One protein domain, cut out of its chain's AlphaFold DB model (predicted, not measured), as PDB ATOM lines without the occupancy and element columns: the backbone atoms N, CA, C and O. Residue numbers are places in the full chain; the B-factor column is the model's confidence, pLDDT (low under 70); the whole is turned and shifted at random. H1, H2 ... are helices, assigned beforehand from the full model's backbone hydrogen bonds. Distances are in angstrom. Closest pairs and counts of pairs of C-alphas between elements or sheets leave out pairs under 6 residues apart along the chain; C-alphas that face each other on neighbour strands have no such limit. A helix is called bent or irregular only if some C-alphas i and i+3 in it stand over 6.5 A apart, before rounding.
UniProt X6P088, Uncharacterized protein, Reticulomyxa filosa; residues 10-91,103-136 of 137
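Overview. This is residues 10 to 91 and 103 to 136 of the 137 residues of an uncharacterized protein of Reticulomyxa filosa (UniProt X6P088). Two long helices, H3 and H5, lie side by side and run opposite ways; short H2 packs on both of them, and H1 packs on H2. H3 is joined through H4 to H5 by a short and then a tight link, while H6 and H7 touch no helix and are joined by a long link with no named element; residues 86 to 91 and 130 to 136 stick out. The printed part has 116 residues, with seven named helices, H1 to H7 in order along the chain, and no named strand; the class is all helix. It is only just compact, close to loose, with a radius of gyration of the C-alphas of 16.1 A and spans of 49 by 36 by 25 A.

Arrangement. Start with H1, residues 10 to 19, and H2, residues 21 to 24: they touch, and their closest C-alphas, those of Met 16 and Ala 24, are 5.4 A apart. H2 touches residues 30 to 34 alone of H3, residues 28 to 47, closest at the C-alphas of Ile 23 and Gln 31, 6.0 A. H2 also touches H5, residues 64 to 91, with residues 78 to 82 of H5 alone, closest at the C-alphas of Ile 23 and Thr 78, 6.6 A. H3 and H5 touch at a shallow tilt of 30 degrees, opposite ways; look at the closest C-alphas, those of His 30 and Ser 81, 5.4 A apart, where H5 touches H3 with residues 73 to 85 alone. H4, residues 56 to 60, is close to but not clearly touching H5, with the C-alphas of Ser 58 and Phe 65 6.9 A apart. H6, residues 107 to 114, and H7, residues 127 to 135, are apart from each other; H6 is also apart from H3 and H5, and H7 is also apart from H3, H4 and H5. In H1, H4, H6 and H7 every O i to N i+4 pair is within hydrogen-bond range; in H3 14 of 16 are and in H5 19 of 24, and H2 is too short for such a pair.

Along the chain. Find C-alpha 10 at (27.957, -60.921, 3.798); from there H1 runs 14.1 A to C-alpha 19. H3 covers 29.1 A from C-alpha 28 to C-alpha 47. H5 starts at C-alpha 64, (33.594, -86.334, 15.899), and covers 42.1 A; it is only just irregular, C-alphas 82 and 85 being 6.6 A apart. H7 covers 12.3 A and ends at C-alpha 135, (26.776, -107.888, 2.074).

Size, cuts and confidence. The two C-alphas farthest apart, those of Ile 56 and Thr 91, are 50.2 A apart. Residues 92 to 102 are not printed, and C-alphas 91 and 103 are 16.6 A apart across this cut. The link from H6 to H7, residues 115 to 126, is long. Mean pLDDT of the printed part is 74.1; 31 residues are under 70, among them 84 to 91, 103 to 106 and 122 to 136.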
ATOM      1  N   SER A  10      26.855 -61.365   2.940       84.00
ATOM      2  CA  SER A  10      27.957 -60.921   3.798       84.00
ATOM      3  C   SER A  10      28.495 -62.058   4.667       84.00
ATOM      4  O   SER A  10      29.707 -62.260   4.702       84.00
ATOM      5  N   ASP A  11      27.609 -62.853   5.275       84.31
ATOM      6  CA  ASP A  11      27.999 -64.000   6.107       84.31
ATOM      7  C   ASP A  11      28.702 -65.077   5.271       84.31
ATOM      8  O   ASP A  11      29.679 -65.684   5.705       84.31
ATOM      9  N   MET A  12      28.244 -65.295   4.033       81.00
ATOM     10  CA  MET A  12      28.900 -66.216   3.101       81.00
ATOM     11  C   MET A  12      30.312 -65.744   2.734       81.00
ATOM     12  O   MET A  12      31.224 -66.561   2.613       81.00
ATOM     13  N   ILE A  13      30.512 -64.437   2.539       82.19
ATOM     14  CA  ILE A  13      31.834 -63.868   2.244       82.19
ATOM     15  C   ILE A  13      32.758 -64.013   3.454       82.19
ATOM     16  O   ILE A  13      33.883 -64.486   3.292       82.19
ATOM     17  N   GLU A  14      32.285 -63.656   4.648       87.50
ATOM     18  CA  GLU A  14      33.050 -63.774   5.890       87.50
ATOM     19  C   GLU A  14      33.446 -65.231   6.156       87.50
ATOM     20  O   GLU A  14      34.623 -65.530   6.365       87.50
ATOM     21  N   PHE A  15      32.497 -66.160   6.012       83.81
ATOM     22  CA  PHE A  15      32.759 -67.590   6.135       83.81
ATOM     23  C   PHE A  15      33.847 -68.066   5.164       83.81
ATOM     24  O   PHE A  15      34.761 -68.792   5.569       83.81
ATOM     25  N   MET A  16      33.798 -67.658   3.888       83.81
ATOM     26  CA  MET A  16      34.866 -68.015   2.948       83.81
ATOM     27  C   MET A  16      36.204 -67.424   3.367       83.81
ATOM     28  O   MET A  16      37.212 -68.115   3.279       83.81
ATOM     29  N   GLN A  17      36.239 -66.160   3.782       86.75
ATOM     30  CA  GLN A  17      37.485 -65.495   4.157       86.75
ATOM     31  C   GLN A  17      38.134 -66.164   5.371       86.75
ATOM     32  O   GLN A  17      39.348 -66.358   5.379       86.75
ATOM     33  N   GLU A  18      37.331 -66.564   6.357       87.31
ATOM     34  CA  GLU A  18      37.824 -67.168   7.590       87.31
ATOM     35  C   GLU A  18      38.173 -68.653   7.416       87.31
ATOM     36  O   GLU A  18      39.234 -69.107   7.850       87.31
ATOM     37  N   LYS A  19      37.285 -69.436   6.791       83.12
ATOM     38  CA  LYS A  19      37.396 -70.904   6.758       83.12
ATOM     39  C   LYS A  19      37.993 -71.441   5.466       83.12
ATOM     40  O   LYS A  19      38.590 -72.514   5.472       83.12
ATOM     41  N   CYS A  20      37.833 -70.718   4.361       85.44
ATOM     42  CA  CYS A  20      38.243 -71.154   3.027       85.44
ATOM     43  C   CYS A  20      39.007 -70.046   2.271       85.44
ATOM     44  O   CYS A  20      38.635 -69.717   1.137       85.44
ATOM     45  N   PRO A  21      40.083 -69.462   2.842       85.81
ATOM     46  CA  PRO A  21      40.729 -68.264   2.293       85.81
ATOM     47  C   PRO A  21      41.224 -68.457   0.853       85.81
ATOM     48  O   PRO A  21      41.179 -67.534   0.042       85.81
ATOM     49  N   ASN A  22      41.620 -69.683   0.502       84.44
ATOM     50  CA  ASN A  22      42.019 -70.039  -0.857       84.44
ATOM     51  C   ASN A  22      40.877 -69.854  -1.866       84.44
ATOM     52  O   ASN A  22      41.117 -69.391  -2.973       84.44
ATOM     53  N   ILE A  23      39.636 -70.177  -1.488       87.25
ATOM     54  CA  ILE A  23      38.455 -69.990  -2.339       87.25
ATOM     55  C   ILE A  23      38.043 -68.521  -2.383       87.25
ATOM     56  O   ILE A  23      37.721 -68.020  -3.460       87.25
ATOM     57  N   ALA A  24      38.139 -67.797  -1.265       86.94
ATOM     58  CA  ALA A  24      37.844 -66.364  -1.232       86.94
ATOM     59  C   ALA A  24      38.676 -65.563  -2.255       86.94
ATOM     60  O   ALA A  24      38.187 -64.595  -2.830       86.94
ATOM     61  N   GLN A  25      39.905 -66.005  -2.537       85.44
ATOM     62  CA  GLN A  25      40.816 -65.374  -3.504       85.44
ATOM     63  C   GLN A  25      40.632 -65.856  -4.956       85.44
ATOM     64  O   GLN A  25      41.302 -65.362  -5.866       85.44
ATOM     65  N   THR A  26      39.754 -66.831  -5.204       84.06
ATOM     66  CA  THR A  26      39.484 -67.350  -6.557       84.06
ATOM     67  C   THR A  26      38.444 -66.509  -7.301       84.06
ATOM     68  O   THR A  26      37.824 -65.613  -6.737       84.06
ATOM     69  N   SER A  27      38.246 -66.774  -8.600       86.31
ATOM     70  CA  SER A  27      37.215 -66.058  -9.361       86.31
ATOM     71  C   SER A  27      35.804 -66.448  -8.908       86.31
ATOM     72  O   SER A  27      35.586 -67.550  -8.411       86.31
ATOM     73  N   HIS A  28      34.822 -65.583  -9.175       85.62
ATOM     74  CA  HIS A  28      33.413 -65.826  -8.836       85.62
ATOM     75  C   HIS A  28      32.897 -67.195  -9.316       85.62
ATOM     76  O   HIS A  28      32.113 -67.858  -8.641       85.62
ATOM     77  N   LEU A  29      33.375 -67.653 -10.476       84.69
ATOM     78  CA  LEU A  29      33.036 -68.965 -11.018       84.69
ATOM     79  C   LEU A  29      33.501 -70.108 -10.102       84.69
ATOM     80  O   LEU A  29      32.722 -71.011  -9.825       84.69
ATOM     81  N   HIS A  30      34.726 -70.040  -9.577       85.12
ATOM     82  CA  HIS A  30      35.260 -71.046  -8.653       85.12
ATOM     83  C   HIS A  30      34.502 -71.046  -7.328       85.12
ATOM     84  O   HIS A  30      34.167 -72.113  -6.820       85.12
ATOM     85  N   GLN A  31      34.194 -69.859  -6.801       87.25
ATOM     86  CA  GLN A  31      33.400 -69.696  -5.583       87.25
ATOM     87  C   GLN A  31      31.995 -70.291  -5.761       87.25
ATOM     88  O   GLN A  31      31.519 -71.038  -4.910       87.25
ATOM     89  N   THR A  32      31.362 -70.045  -6.911       87.00
ATOM     90  CA  THR A  32      30.056 -70.631  -7.250       87.00
ATOM     91  C   THR A  32      30.143 -72.153  -7.345       87.00
ATOM     92  O   THR A  32      29.299 -72.856  -6.796       87.00
ATOM     93  N   THR A  33      31.171 -72.688  -8.008       86.75
ATOM     94  CA  THR A  33      31.379 -74.138  -8.096       86.75
ATOM     95  C   THR A  33      31.622 -74.768  -6.727       86.75
ATOM     96  O   THR A  33      31.103 -75.849  -6.465       86.75
ATOM     97  N   PHE A  34      32.372 -74.094  -5.854       88.88
ATOM     98  CA  PHE A  34      32.614 -74.525  -4.479       88.88
ATOM     99  C   PHE A  34      31.310 -74.647  -3.700       88.88
ATOM    100  O   PHE A  34      30.990 -75.725  -3.204       88.88
ATOM    101  N   TYR A  35      30.507 -73.583  -3.669       87.19
ATOM    102  CA  TYR A  35      29.226 -73.605  -2.969       87.19
ATOM    103  C   TYR A  35      28.237 -74.595  -3.561       87.19
ATOM    104  O   TYR A  35      27.543 -75.285  -2.812       87.19
ATOM    105  N   LYS A  36      28.213 -74.713  -4.894       87.19
ATOM    106  CA  LYS A  36      27.408 -75.728  -5.561       87.19
ATOM    107  C   LYS A  36      27.798 -77.107  -5.057       87.19
ATOM    108  O   LYS A  36      26.912 -77.797  -4.584       87.19
ATOM    109  N   TYR A  37      29.087 -77.459  -5.083       87.75
ATOM    110  CA  TYR A  37      29.587 -78.744  -4.585       87.75
ATOM    111  C   TYR A  37      29.235 -78.978  -3.111       87.75
ATOM    112  O   TYR A  37      28.771 -80.061  -2.773       87.75
ATOM    113  N   LEU A  38      29.413 -77.983  -2.236       88.44
ATOM    114  CA  LEU A  38      29.067 -78.133  -0.820       88.44
ATOM    115  C   LEU A  38      27.581 -78.445  -0.628       88.44
ATOM    116  O   LEU A  38      27.258 -79.404   0.064       88.44
ATOM    117  N   SER A  39      26.691 -77.679  -1.261       87.19
ATOM    118  CA  SER A  39      25.241 -77.914  -1.197       87.19
ATOM    119  C   SER A  39      24.890 -79.329  -1.669       87.19
ATOM    120  O   SER A  39      24.241 -80.112  -0.977       87.19
ATOM    121  N   ASP A  40      25.468 -79.695  -2.806       85.31
ATOM    122  CA  ASP A  40      25.369 -80.977  -3.482       85.31
ATOM    123  C   ASP A  40      25.840 -82.193  -2.661       85.31
ATOM    124  O   ASP A  40      25.478 -83.324  -3.000       85.31
ATOM    125  N   GLN A  41      26.686 -81.990  -1.647       84.75
ATOM    126  CA  GLN A  41      27.138 -83.029  -0.715       84.75
ATOM    127  C   GLN A  41      26.375 -82.956   0.612       84.75
ATOM    128  O   GLN A  41      25.965 -83.986   1.143       84.75
ATOM    129  N   PHE A  42      26.160 -81.753   1.155       85.06
ATOM    130  CA  PHE A  42      25.562 -81.569   2.475       85.06
ATOM    131  C   PHE A  42      24.066 -81.865   2.520       85.06
ATOM    132  O   PHE A  42      23.601 -82.339   3.554       85.06
ATOM    133  N   ILE A  43      23.324 -81.653   1.426       84.31
ATOM    134  CA  ILE A  43      21.903 -82.024   1.352       84.31
ATOM    135  C   ILE A  43      21.721 -83.522   1.657       84.31
ATOM    136  O   ILE A  43      21.117 -83.834   2.683       84.31
ATOM    137  N   PRO A  44      22.267 -84.467   0.865       80.56
ATOM    138  CA  PRO A  44      22.102 -85.894   1.156       80.56
ATOM    139  C   PRO A  44      22.738 -86.303   2.493       80.56
ATOM    140  O   PRO A  44      22.169 -87.106   3.230       80.56
ATOM    141  N   LEU A  45      23.867 -85.699   2.872       80.81
ATOM    142  CA  LEU A  45      24.506 -85.916   4.174       80.81
ATOM    143  C   LEU A  45      23.575 -85.609   5.350       80.81
ATOM    144  O   LEU A  45      23.461 -86.434   6.257       80.81
ATOM    145  N   ALA A  46      22.878 -84.472   5.332       80.50
ATOM    146  CA  ALA A  46      21.942 -84.092   6.391       80.50
ATOM    147  C   ALA A  46      20.806 -85.117   6.572       80.50
ATOM    148  O   ALA A  46      20.227 -85.233   7.656       80.50
ATOM    149  N   HIS A  47      20.506 -85.889   5.525       77.38
ATOM    150  CA  HIS A  47      19.541 -86.982   5.562       77.38
ATOM    151  C   HIS A  47      20.165 -88.357   5.854       77.38
ATOM    152  O   HIS A  47      19.412 -89.296   6.103       77.38
ATOM    153  N   SER A  48      21.494 -88.484   5.889       75.31
ATOM    154  CA  SER A  48      22.176 -89.758   6.133       75.31
ATOM    155  C   SER A  48      22.020 -90.254   7.574       75.31
ATOM    156  O   SER A  48      22.092 -89.484   8.536       75.31
ATOM    157  N   VAL A  49      21.883 -91.574   7.712       71.81
ATOM    158  CA  VAL A  49      21.752 -92.298   8.991       71.81
ATOM    159  C   VAL A  49      22.924 -91.982   9.936       71.81
ATOM    160  O   VAL A  49      22.735 -91.773  11.134       71.81
ATOM    161  N   PHE A  50      24.126 -91.828   9.371       66.62
ATOM    162  CA  PHE A  50      25.345 -91.515  10.117       66.62
ATOM    163  C   PHE A  50      25.335 -90.117  10.748       66.62
ATOM    164  O   PHE A  50      25.771 -89.953  11.884       66.62
ATOM    165  N   LEU A  51      24.818 -89.090  10.060       72.81
ATOM    166  CA  LEU A  51      24.736 -87.737  10.636       72.81
ATOM    167  C   LEU A  51      23.505 -87.539  11.530       72.81
ATOM    168  O   LEU A  51      23.475 -86.605  12.341       72.81
ATOM    169  N   ARG A  52      22.515 -88.430  11.443       73.75
ATOM    170  CA  ARG A  52      21.401 -88.496  12.398       73.75
ATOM    171  C   ARG A  52      21.754 -89.216  13.699       73.75
ATOM    172  O   ARG A  52      20.959 -89.165  14.631       73.75
ATOM    173  N   ASN A  53      22.956 -89.788  13.796       68.88
ATOM    174  CA  ASN A  53      23.396 -90.620  14.916       68.88
ATOM    175  C   ASN A  53      22.466 -91.829  15.152       68.88
ATOM    176  O   ASN A  53      22.229 -92.241  16.289       68.88
ATOM    177  N   GLU A  54      21.861 -92.341  14.079       72.69
ATOM    178  CA  GLU A  54      20.906 -93.453  14.138       72.69
ATOM    179  C   GLU A  54      21.619 -94.820  14.116       72.69
ATOM    180  O   GLU A  54      21.024 -95.819  14.511       72.69
ATOM    181  N   ASP A  55      22.891 -94.858  13.706       73.00
ATOM    182  CA  ASP A  55      23.737 -96.055  13.712       73.00
ATOM    183  C   ASP A  55      24.571 -96.177  15.006       73.00
ATOM    184  O   ASP A  55      24.960 -95.167  15.598       73.00
ATOM    185  N   ILE A  56      24.882 -97.407  15.429       70.56
ATOM    186  CA  ILE A  56      25.577 -97.705  16.694       70.56
ATOM    187  C   ILE A  56      26.944 -97.007  16.766       70.56
ATOM    188  O   ILE A  56      27.251 -96.380  17.780       70.56
ATOM    189  N   GLU A  57      27.737 -97.030  15.692       66.31
ATOM    190  CA  GLU A  57      29.067 -96.401  15.687       66.31
ATOM    191  C   GLU A  57      28.959 -94.871  15.765       66.31
ATOM    192  O   GLU A  57      29.736 -94.195  16.444       66.31
ATOM    193  N   SER A  58      27.933 -94.307  15.121       66.50
ATOM    194  CA  SER A  58      27.659 -92.868  15.170       66.50
ATOM    195  C   SER A  58      27.145 -92.386  16.535       66.50
ATOM    196  O   SER A  58      27.297 -91.208  16.861       66.50
ATOM    197  N   GLN A  59      26.589 -93.276  17.365       73.12
ATOM    198  CA  GLN A  59      26.197 -92.960  18.743       73.12
ATOM    199  C   GLN A  59      27.388 -92.885  19.700       73.12
ATOM    200  O   GLN A  59      27.332 -92.120  20.662       73.12
ATOM    201  N   GLU A  60      28.465 -93.625  19.431       76.56
ATOM    202  CA  GLU A  60      29.690 -93.548  20.234       76.56
ATOM    203  C   GLU A  60      30.448 -92.233  19.996       76.56
ATOM    204  O   GLU A  60      31.006 -91.657  20.931       76.56
ATOM    205  N   TRP A  61      30.419 -91.711  18.762       70.94
ATOM    206  CA  TRP A  61      31.187 -90.523  18.362       70.94
ATOM    207  C   TRP A  61      30.349 -89.458  17.625       70.94
ATOM    208  O   TRP A  61      30.737 -88.986  16.547       70.94
ATOM    209  N   PRO A  62      29.235 -88.986  18.218       70.88
ATOM    210  CA  PRO A  62      28.196 -88.219  17.524       70.88
ATOM    211  C   PRO A  62      28.645 -86.845  17.029       70.88
ATOM    212  O   PRO A  62      28.020 -86.275  16.136       70.88
ATOM    213  N   PHE A  63      29.699 -86.276  17.618       78.06
ATOM    214  CA  PHE A  63      30.255 -84.984  17.206       78.06
ATOM    215  C   PHE A  63      31.491 -85.138  16.325       78.06
ATOM    216  O   PHE A  63      31.657 -84.378  15.373       78.06
ATOM    217  N   LEU A  64      32.338 -86.129  16.615       80.12
ATOM    218  CA  LEU A  64      33.594 -86.334  15.899       80.12
ATOM    219  C   LEU A  64      33.335 -86.746  14.450       80.12
ATOM    220  O   LEU A  64      33.930 -86.174  13.544       80.12
ATOM    221  N   PHE A  65      32.382 -87.655  14.219       77.69
ATOM    222  CA  PHE A  65      32.038 -88.068  12.861       77.69
ATOM    223  C   PHE A  65      31.510 -86.891  12.028       77.69
ATOM    224  O   PHE A  65      31.971 -86.650  10.914       77.69
ATOM    225  N   LYS A  66      30.606 -86.080  12.598       82.88
ATOM    226  CA  LYS A  66      30.074 -84.872  11.940       82.88
ATOM    227  C   LYS A  66      31.180 -83.889  11.588       82.88
ATOM    228  O   LYS A  66      31.186 -83.337  10.487       82.88
ATOM    229  N   TYR A  67      32.104 -83.678  12.519       85.44
ATOM    230  CA  TYR A  67      33.243 -82.793  12.334       85.44
ATOM    231  C   TYR A  67      34.164 -83.279  11.207       85.44
ATOM    232  O   TYR A  67      34.431 -82.521  10.274       85.44
ATOM    233  N   GLU A  68      34.584 -84.545  11.239       85.31
ATOM    234  CA  GLU A  68      35.502 -85.112  10.244       85.31
ATOM    235  C   GLU A  68      34.872 -85.192   8.846       85.31
ATOM    236  O   GLU A  68      35.514 -84.831   7.858       85.31
ATOM    237  N   VAL A  69      33.588 -85.550   8.744       84.88
ATOM    238  CA  VAL A  69      32.847 -85.513   7.471       84.88
ATOM    239  C   VAL A  69      32.769 -84.089   6.927       84.88
ATOM    240  O   VAL A  69      33.094 -83.857   5.762       84.88
ATOM    241  N   THR A  70      32.396 -83.118   7.764       87.75
ATOM    242  CA  THR A  70      32.302 -81.706   7.355       87.75
ATOM    243  C   THR A  70      33.647 -81.192   6.850       87.75
ATOM    244  O   THR A  70      33.732 -80.613   5.765       87.75
ATOM    245  N   LYS A  71      34.719 -81.455   7.605       88.31
ATOM    246  CA  LYS A  71      36.090 -81.089   7.242       88.31
ATOM    247  C   LYS A  71      36.508 -81.726   5.916       88.31
ATOM    248  O   LYS A  71      37.054 -81.039   5.053       88.31
ATOM    249  N   SER A  72      36.208 -83.011   5.731       87.69
ATOM    250  CA  SER A  72      36.528 -83.750   4.511       87.69
ATOM    251  C   SER A  72      35.831 -83.172   3.274       87.69
ATOM    252  O   SER A  72      36.481 -82.896   2.262       87.69
ATOM    253  N   VAL A  73      34.526 -82.906   3.372       88.00
ATOM    254  CA  VAL A  73      33.726 -82.331   2.279       88.00
ATOM    255  C   VAL A  73      34.242 -80.946   1.889       88.00
ATOM    256  O   VAL A  73      34.427 -80.676   0.701       88.00
ATOM    257  N   ILE A  74      34.556 -80.089   2.866       89.00
ATOM    258  CA  ILE A  74      35.135 -78.761   2.607       89.00
ATOM    259  C   ILE A  74      36.500 -78.880   1.917       89.00
ATOM    260  O   ILE A  74      36.763 -78.172   0.938       89.00
ATOM    261  N   ALA A  75      37.361 -79.793   2.376       87.12
ATOM    262  CA  ALA A  75      38.682 -80.006   1.789       87.12
ATOM    263  C   ALA A  75      38.603 -80.520   0.341       87.12
ATOM    264  O   ALA A  75      39.386 -80.100  -0.516       87.12
ATOM    265  N   MET A  76      37.655 -81.410   0.037       85.94
ATOM    266  CA  MET A  76      37.417 -81.877  -1.331       85.94
ATOM    267  C   MET A  76      36.825 -80.790  -2.221       85.94
ATOM    268  O   MET A  76      37.329 -80.593  -3.325       85.94
ATOM    269  N   GLY A  77      35.824 -80.053  -1.736       87.06
ATOM    270  CA  GLY A  77      35.231 -78.942  -2.475       87.06
ATOM    271  C   GLY A  77      36.274 -77.890  -2.828       87.06
ATOM    272  O   GLY A  77      36.385 -77.496  -3.983       87.06
ATOM    273  N   THR A  78      37.108 -77.509  -1.859       86.06
ATOM    274  CA  THR A  78      38.190 -76.534  -2.064       86.06
ATOM    275  C   THR A  78      39.121 -76.964  -3.195       86.06
ATOM    276  O   THR A  78      39.438 -76.204  -4.108       86.06
ATOM    277  N   ASP A  79      39.561 -78.213  -3.135       83.75
ATOM    278  CA  ASP A  79      40.532 -78.774  -4.059       83.75
ATOM    279  C   ASP A  79      39.956 -78.971  -5.473       83.75
ATOM    280  O   ASP A  79      40.592 -78.580  -6.454       83.75
ATOM    281  N   LEU A  80      38.725 -79.477  -5.595       82.06
ATOM    282  CA  LEU A  80      38.034 -79.609  -6.881       82.06
ATOM    283  C   LEU A  80      37.778 -78.246  -7.529       82.06
ATOM    284  O   LEU A  80      38.105 -78.051  -8.702       82.06
ATOM    285  N   SER A  81      37.253 -77.280  -6.771       82.81
ATOM    286  CA  SER A  81      36.961 -75.940  -7.283       82.81
ATOM    287  C   SER A  81      38.213 -75.240  -7.793       82.81
ATOM    288  O   SER A  81      38.177 -74.659  -8.874       82.81
ATOM    289  N   CYS A  82      39.335 -75.357  -7.081       77.44
ATOM    290  CA  CYS A  82      40.624 -74.825  -7.522       77.44
ATOM    291  C   CYS A  82      41.160 -75.517  -8.788       77.44
ATOM    292  O   CYS A  82      41.760 -74.858  -9.640       77.44
ATOM    293  N   ARG A  83      40.961 -76.832  -8.939       72.38
ATOM    294  CA  ARG A  83      41.504 -77.620 -10.062       72.38
ATOM    295  C   ARG A  83      40.768 -77.421 -11.376       72.38
ATOM    296  O   ARG A  83      41.435 -77.335 -12.408       72.38
ATOM    297  N   LEU A  84      39.440 -77.285 -11.336       63.38
ATOM    298  CA  LEU A  84      38.573 -77.197 -12.523       63.38
ATOM    299  C   LEU A  84      38.997 -76.119 -13.538       63.38
ATOM    300  O   LEU A  84      38.653 -76.214 -14.715       63.38
ATOM    301  N   TYR A  85      39.793 -75.126 -13.126       54.66
ATOM    302  CA  TYR A  85      40.302 -74.086 -14.025       54.66
ATOM    303  C   TYR A  85      41.822 -73.884 -14.000       54.66
ATOM    304  O   TYR A  85      42.336 -73.122 -14.823       54.66
ATOM    305  N   GLN A  86      42.582 -74.590 -13.153       57.38
ATOM    306  CA  GLN A  86      44.045 -74.641 -13.303       57.38
ATOM    307  C   GLN A  86      44.444 -75.308 -14.631       57.38
ATOM    308  O   GLN A  86      45.415 -74.877 -15.258       57.38
ATOM    309  N   GLY A  87      43.634 -76.250 -15.132       51.41
ATOM    310  CA  GLY A  87      43.753 -76.778 -16.496       51.41
ATOM    311  C   GLY A  87      43.574 -75.709 -17.588       51.41
ATOM    312  O   GLY A  87      44.295 -75.725 -18.581       51.41
ATOM    313  N   ARG A  88      42.705 -74.704 -17.370       44.53
ATOM    314  CA  ARG A  88      42.481 -73.583 -18.313       44.53
ATOM    315  C   ARG A  88      43.523 -72.464 -18.242       44.53
ATOM    316  O   ARG A  88      43.701 -71.740 -19.217       44.53
ATOM    317  N   ARG A  89      44.233 -72.279 -17.125       42.44
ATOM    318  CA  ARG A  89      45.362 -71.321 -17.088       42.44
ATOM    319  C   ARG A  89      46.605 -71.853 -17.805       42.44
ATOM    320  O   ARG A  89      47.390 -71.054 -18.302       42.44
ATOM    321  N   ARG A  90      46.760 -73.177 -17.929       40.16
ATOM    322  CA  ARG A  90      47.846 -73.791 -18.717       40.16
ATOM    323  C   ARG A  90      47.619 -73.743 -20.233       40.16
ATOM    324  O   ARG A  90      48.582 -73.868 -20.980       40.16
ATOM    325  N   THR A  91      46.401 -73.468 -20.707       38.59
ATOM    326  CA  THR A  91      46.097 -73.359 -22.150       38.59
ATOM    327  C   THR A  91      46.525 -72.046 -22.817       38.59
ATOM    328  O   THR A  91      46.356 -71.916 -24.025       38.59
ATOM    329  N   GLU A 103      43.668 -88.820 -16.955       50.09
ATOM    330  CA  GLU A 103      44.179 -88.463 -15.610       50.09
ATOM    331  C   GLU A 103      43.129 -87.788 -14.716       50.09
ATOM    332  O   GLU A 103      43.175 -87.944 -13.491       50.09
ATOM    333  N   ASP A 104      42.170 -87.068 -15.307       50.88
ATOM    334  CA  ASP A 104      41.136 -86.354 -14.550       50.88
ATOM    335  C   ASP A 104      40.064 -87.304 -13.980       50.88
ATOM    336  O   ASP A 104      39.622 -87.106 -12.844       50.88
ATOM    337  N   GLU A 105      39.709 -88.389 -14.687       50.56
ATOM    338  CA  GLU A 105      38.689 -89.364 -14.244       50.56
ATOM    339  C   GLU A 105      39.098 -90.168 -12.992       50.56
ATOM    340  O   GLU A 105      38.243 -90.717 -12.298       50.56
ATOM    341  N   PHE A 106      40.382 -90.160 -12.613       63.34
ATOM    342  CA  PHE A 106      40.883 -90.867 -11.426       63.34
ATOM    343  C   PHE A 106      41.428 -89.949 -10.334       63.34
ATOM    344  O   PHE A 106      42.028 -90.439  -9.371       63.34
ATOM    345  N   TYR A 107      41.228 -88.632 -10.429       70.50
ATOM    346  CA  TYR A 107      41.788 -87.701  -9.450       70.50
ATOM    347  C   TYR A 107      41.324 -88.006  -8.015       70.50
ATOM    348  O   TYR A 107      42.146 -88.138  -7.103       70.50
ATOM    349  N   LEU A 108      40.013 -88.188  -7.828       70.88
ATOM    350  CA  LEU A 108      39.438 -88.526  -6.525       70.88
ATOM    351  C   LEU A 108      39.923 -89.892  -6.033       70.88
ATOM    352  O   LEU A 108      40.319 -90.011  -4.878       70.88
ATOM    353  N   CYS A 109      39.996 -90.891  -6.915       72.31
ATOM    354  CA  CYS A 109      40.512 -92.223  -6.588       72.31
ATOM    355  C   CYS A 109      41.983 -92.179  -6.147       72.31
ATOM    356  O   CYS A 109      42.378 -92.841  -5.187       72.31
ATOM    357  N   LYS A 110      42.807 -91.366  -6.815       74.88
ATOM    358  CA  LYS A 110      44.218 -91.170  -6.469       74.88
ATOM    359  C   LYS A 110      44.365 -90.460  -5.127       74.88
ATOM    360  O   LYS A 110      45.152 -90.912  -4.297       74.88
ATOM    361  N   LYS A 111      43.590 -89.395  -4.898       75.19
ATOM    362  CA  LYS A 111      43.557 -88.679  -3.617       75.19
ATOM    363  C   LYS A 111      43.126 -89.614  -2.490       75.19
ATOM    364  O   LYS A 111      43.788 -89.648  -1.462       75.19
ATOM    365  N   TRP A 112      42.098 -90.428  -2.725       76.31
ATOM    366  CA  TRP A 112      41.626 -91.429  -1.774       76.31
ATOM    367  C   TRP A 112      42.715 -92.433  -1.413       76.31
ATOM    368  O   TRP A 112      43.040 -92.609  -0.245       76.31
ATOM    369  N   LYS A 113      43.353 -93.031  -2.423       78.62
ATOM    370  CA  LYS A 113      44.422 -94.019  -2.233       78.62
ATOM    371  C   LYS A 113      45.642 -93.461  -1.489       78.62
ATOM    372  O   LYS A 113      46.357 -94.220  -0.844       78.62
ATOM    373  N   GLN A 114      45.922 -92.167  -1.629       81.00
ATOM    374  CA  GLN A 114      47.108 -91.519  -1.059       81.00
ATOM    375  C   GLN A 114      46.835 -90.787   0.260       81.00
ATOM    376  O   GLN A 114      47.787 -90.364   0.919       81.00
ATOM    377  N   SER A 115      45.567 -90.609   0.637       79.38
ATOM    378  CA  SER A 115      45.214 -89.831   1.816       79.38
ATOM    379  C   SER A 115      45.607 -90.555   3.092       79.38
ATOM    380  O   SER A 115      45.315 -91.732   3.283       79.38
ATOM    381  N   LYS A 116      46.250 -89.806   3.985       83.31
ATOM    382  CA  LYS A 116      46.457 -90.200   5.383       83.31
ATOM    383  C   LYS A 116      45.397 -89.597   6.307       83.31
ATOM    384  O   LYS A 116      45.361 -89.928   7.484       83.31
ATOM    385  N   GLU A 117      44.576 -88.694   5.774       82.44
ATOM    386  CA  GLU A 117      43.490 -88.024   6.482       82.44
ATOM    387  C   GLU A 117      42.151 -88.688   6.165       82.44
ATOM    388  O   GLU A 117      41.993 -89.323   5.115       82.44
ATOM    389  N   PHE A 118      41.181 -88.506   7.062       79.25
ATOM    390  CA  PHE A 118      39.824 -88.999   6.886       79.25
ATOM    391  C   PHE A 118      39.188 -88.418   5.615       79.25
ATOM    392  O   PHE A 118      39.128 -87.200   5.414       79.25
ATOM    393  N   LEU A 119      38.699 -89.306   4.751       78.50
ATOM    394  CA  LEU A 119      37.977 -88.940   3.544       78.50
ATOM    395  C   LEU A 119      36.565 -89.509   3.570       78.50
ATOM    396  O   LEU A 119      36.374 -90.685   3.859       78.50
ATOM    397  N   TYR A 120      35.587 -88.671   3.229       76.19
ATOM    398  CA  TYR A 120      34.191 -89.073   3.134       76.19
ATOM    399  C   TYR A 120      33.606 -88.657   1.792       76.19
ATOM    400  O   TYR A 120      33.408 -87.472   1.542       76.19
ATOM    401  N   LEU A 121      33.306 -89.633   0.938       73.38
ATOM    402  CA  LEU A 121      32.607 -89.415  -0.325       73.38
ATOM    403  C   LEU A 121      31.141 -89.791  -0.149       73.38
ATOM    404  O   LEU A 121      30.823 -90.929   0.194       73.38
ATOM    405  N   VAL A 122      30.248 -88.837  -0.402       69.94
ATOM    406  CA  VAL A 122      28.812 -89.102  -0.354       69.94
ATOM    407  C   VAL A 122      28.435 -89.920  -1.580       69.94
ATOM    408  O   VAL A 122      28.553 -89.444  -2.711       69.94
ATOM    409  N   ASN A 123      27.962 -91.146  -1.364       67.69
ATOM    410  CA  ASN A 123      27.291 -91.880  -2.424       67.69
ATOM    411  C   ASN A 123      25.908 -91.251  -2.646       67.69
ATOM    412  O   ASN A 123      25.099 -91.208  -1.722       67.69
ATOM    413  N   ARG A 124      25.662 -90.725  -3.848       61.56
ATOM    414  CA  ARG A 124      24.369 -90.129  -4.222       61.56
ATOM    415  C   ARG A 124      23.312 -91.153  -4.595       61.56
ATOM    416  O   ARG A 124      22.131 -90.821  -4.594       61.56
ATOM    417  N   ASP A 125      23.738 -92.369  -4.900       60.81
ATOM    418  CA  ASP A 125      22.830 -93.467  -5.141       60.81
ATOM    419  C   ASP A 125      22.545 -94.085  -3.770       60.81
ATOM    420  O   ASP A 125      23.348 -94.861  -3.246       60.81
ATOM    421  N   ASP A 126      21.410 -93.718  -3.170       52.62
ATOM    422  CA  ASP A 126      20.909 -94.198  -1.863       52.62
ATOM    423  C   ASP A 126      20.928 -95.740  -1.695       52.62
ATOM    424  O   ASP A 126      20.747 -96.272  -0.602       52.62
ATOM    425  N   CYS A 127      21.216 -96.491  -2.759       50.38
ATOM    426  CA  CYS A 127      21.502 -97.924  -2.740       50.38
ATOM    427  C   CYS A 127      22.771 -98.307  -1.949       50.38
ATOM    428  O   CYS A 127      22.949 -99.481  -1.622       50.38
ATOM    429  N   GLY A 128      23.672 -97.362  -1.648       46.56
ATOM    430  CA  GLY A 128      24.964 -97.647  -1.013       46.56
ATOM    431  C   GLY A 128      24.860 -98.324   0.357       46.56
ATOM    432  O   GLY A 128      25.535 -99.322   0.596       46.56
ATOM    433  N   LEU A 129      23.985 -97.833   1.236       52.03
ATOM    434  CA  LEU A 129      23.790 -98.420   2.569       52.03
ATOM    435  C   LEU A 129      23.032 -99.755   2.515       52.03
ATOM    436  O   LEU A 129      23.382-100.688   3.233       52.03
ATOM    437  N   LEU A 130      22.047 -99.878   1.619       45.69
ATOM    438  CA  LEU A 130      21.311-101.126   1.382       45.69
ATOM    439  C   LEU A 130      22.229-102.251   0.881       45.69
ATOM    440  O   LEU A 130      22.114-103.383   1.348       45.69
ATOM    441  N   ASN A 131      23.177-101.942  -0.007       44.69
ATOM    442  CA  ASN A 131      24.148-102.912  -0.527       44.69
ATOM    443  C   ASN A 131      25.215-103.306   0.506       44.69
ATOM    444  O   ASN A 131      25.634-104.461   0.538       44.69
ATOM    445  N   VAL A 132      25.637-102.387   1.382       49.84
ATOM    446  CA  VAL A 132      26.590-102.709   2.459       49.84
ATOM    447  C   VAL A 132      25.921-103.577   3.528       49.84
ATOM    448  O   VAL A 132      26.472-104.607   3.905       49.84
ATOM    449  N   LEU A 133      24.699-103.240   3.953       48.25
ATOM    450  CA  LEU A 133      23.954-104.015   4.954       48.25
ATOM    451  C   LEU A 133      23.497-105.396   4.449       48.25
ATOM    452  O   LEU A 133      23.288-106.303   5.251       48.25
ATOM    453  N   THR A 134      23.361-105.586   3.132       45.44
ATOM    454  CA  THR A 134      23.069-106.902   2.533       45.44
ATOM    455  C   THR A 134      24.316-107.742   2.260       45.44
ATOM    456  O   THR A 134      24.190-108.958   2.175       45.44
ATOM    457  N   CYS A 135      25.513-107.146   2.195       40.62
ATOM    458  CA  CYS A 135      26.776-107.888   2.074       40.62
ATOM    459  C   CYS A 135      27.253-108.533   3.389       40.62
ATOM    460  O   CYS A 135      28.138-109.383   3.351       40.62
ATOM    461  N   PHE A 136      26.681-108.154   4.538       41.69
ATOM    462  CA  PHE A 136      26.998-108.732   5.855       41.69
ATOM    463  C   PHE A 136      25.909-109.682   6.390       41.69
ATOM    464  O   PHE A 136      25.827-109.906   7.598       41.69
TER     465      PHE A 136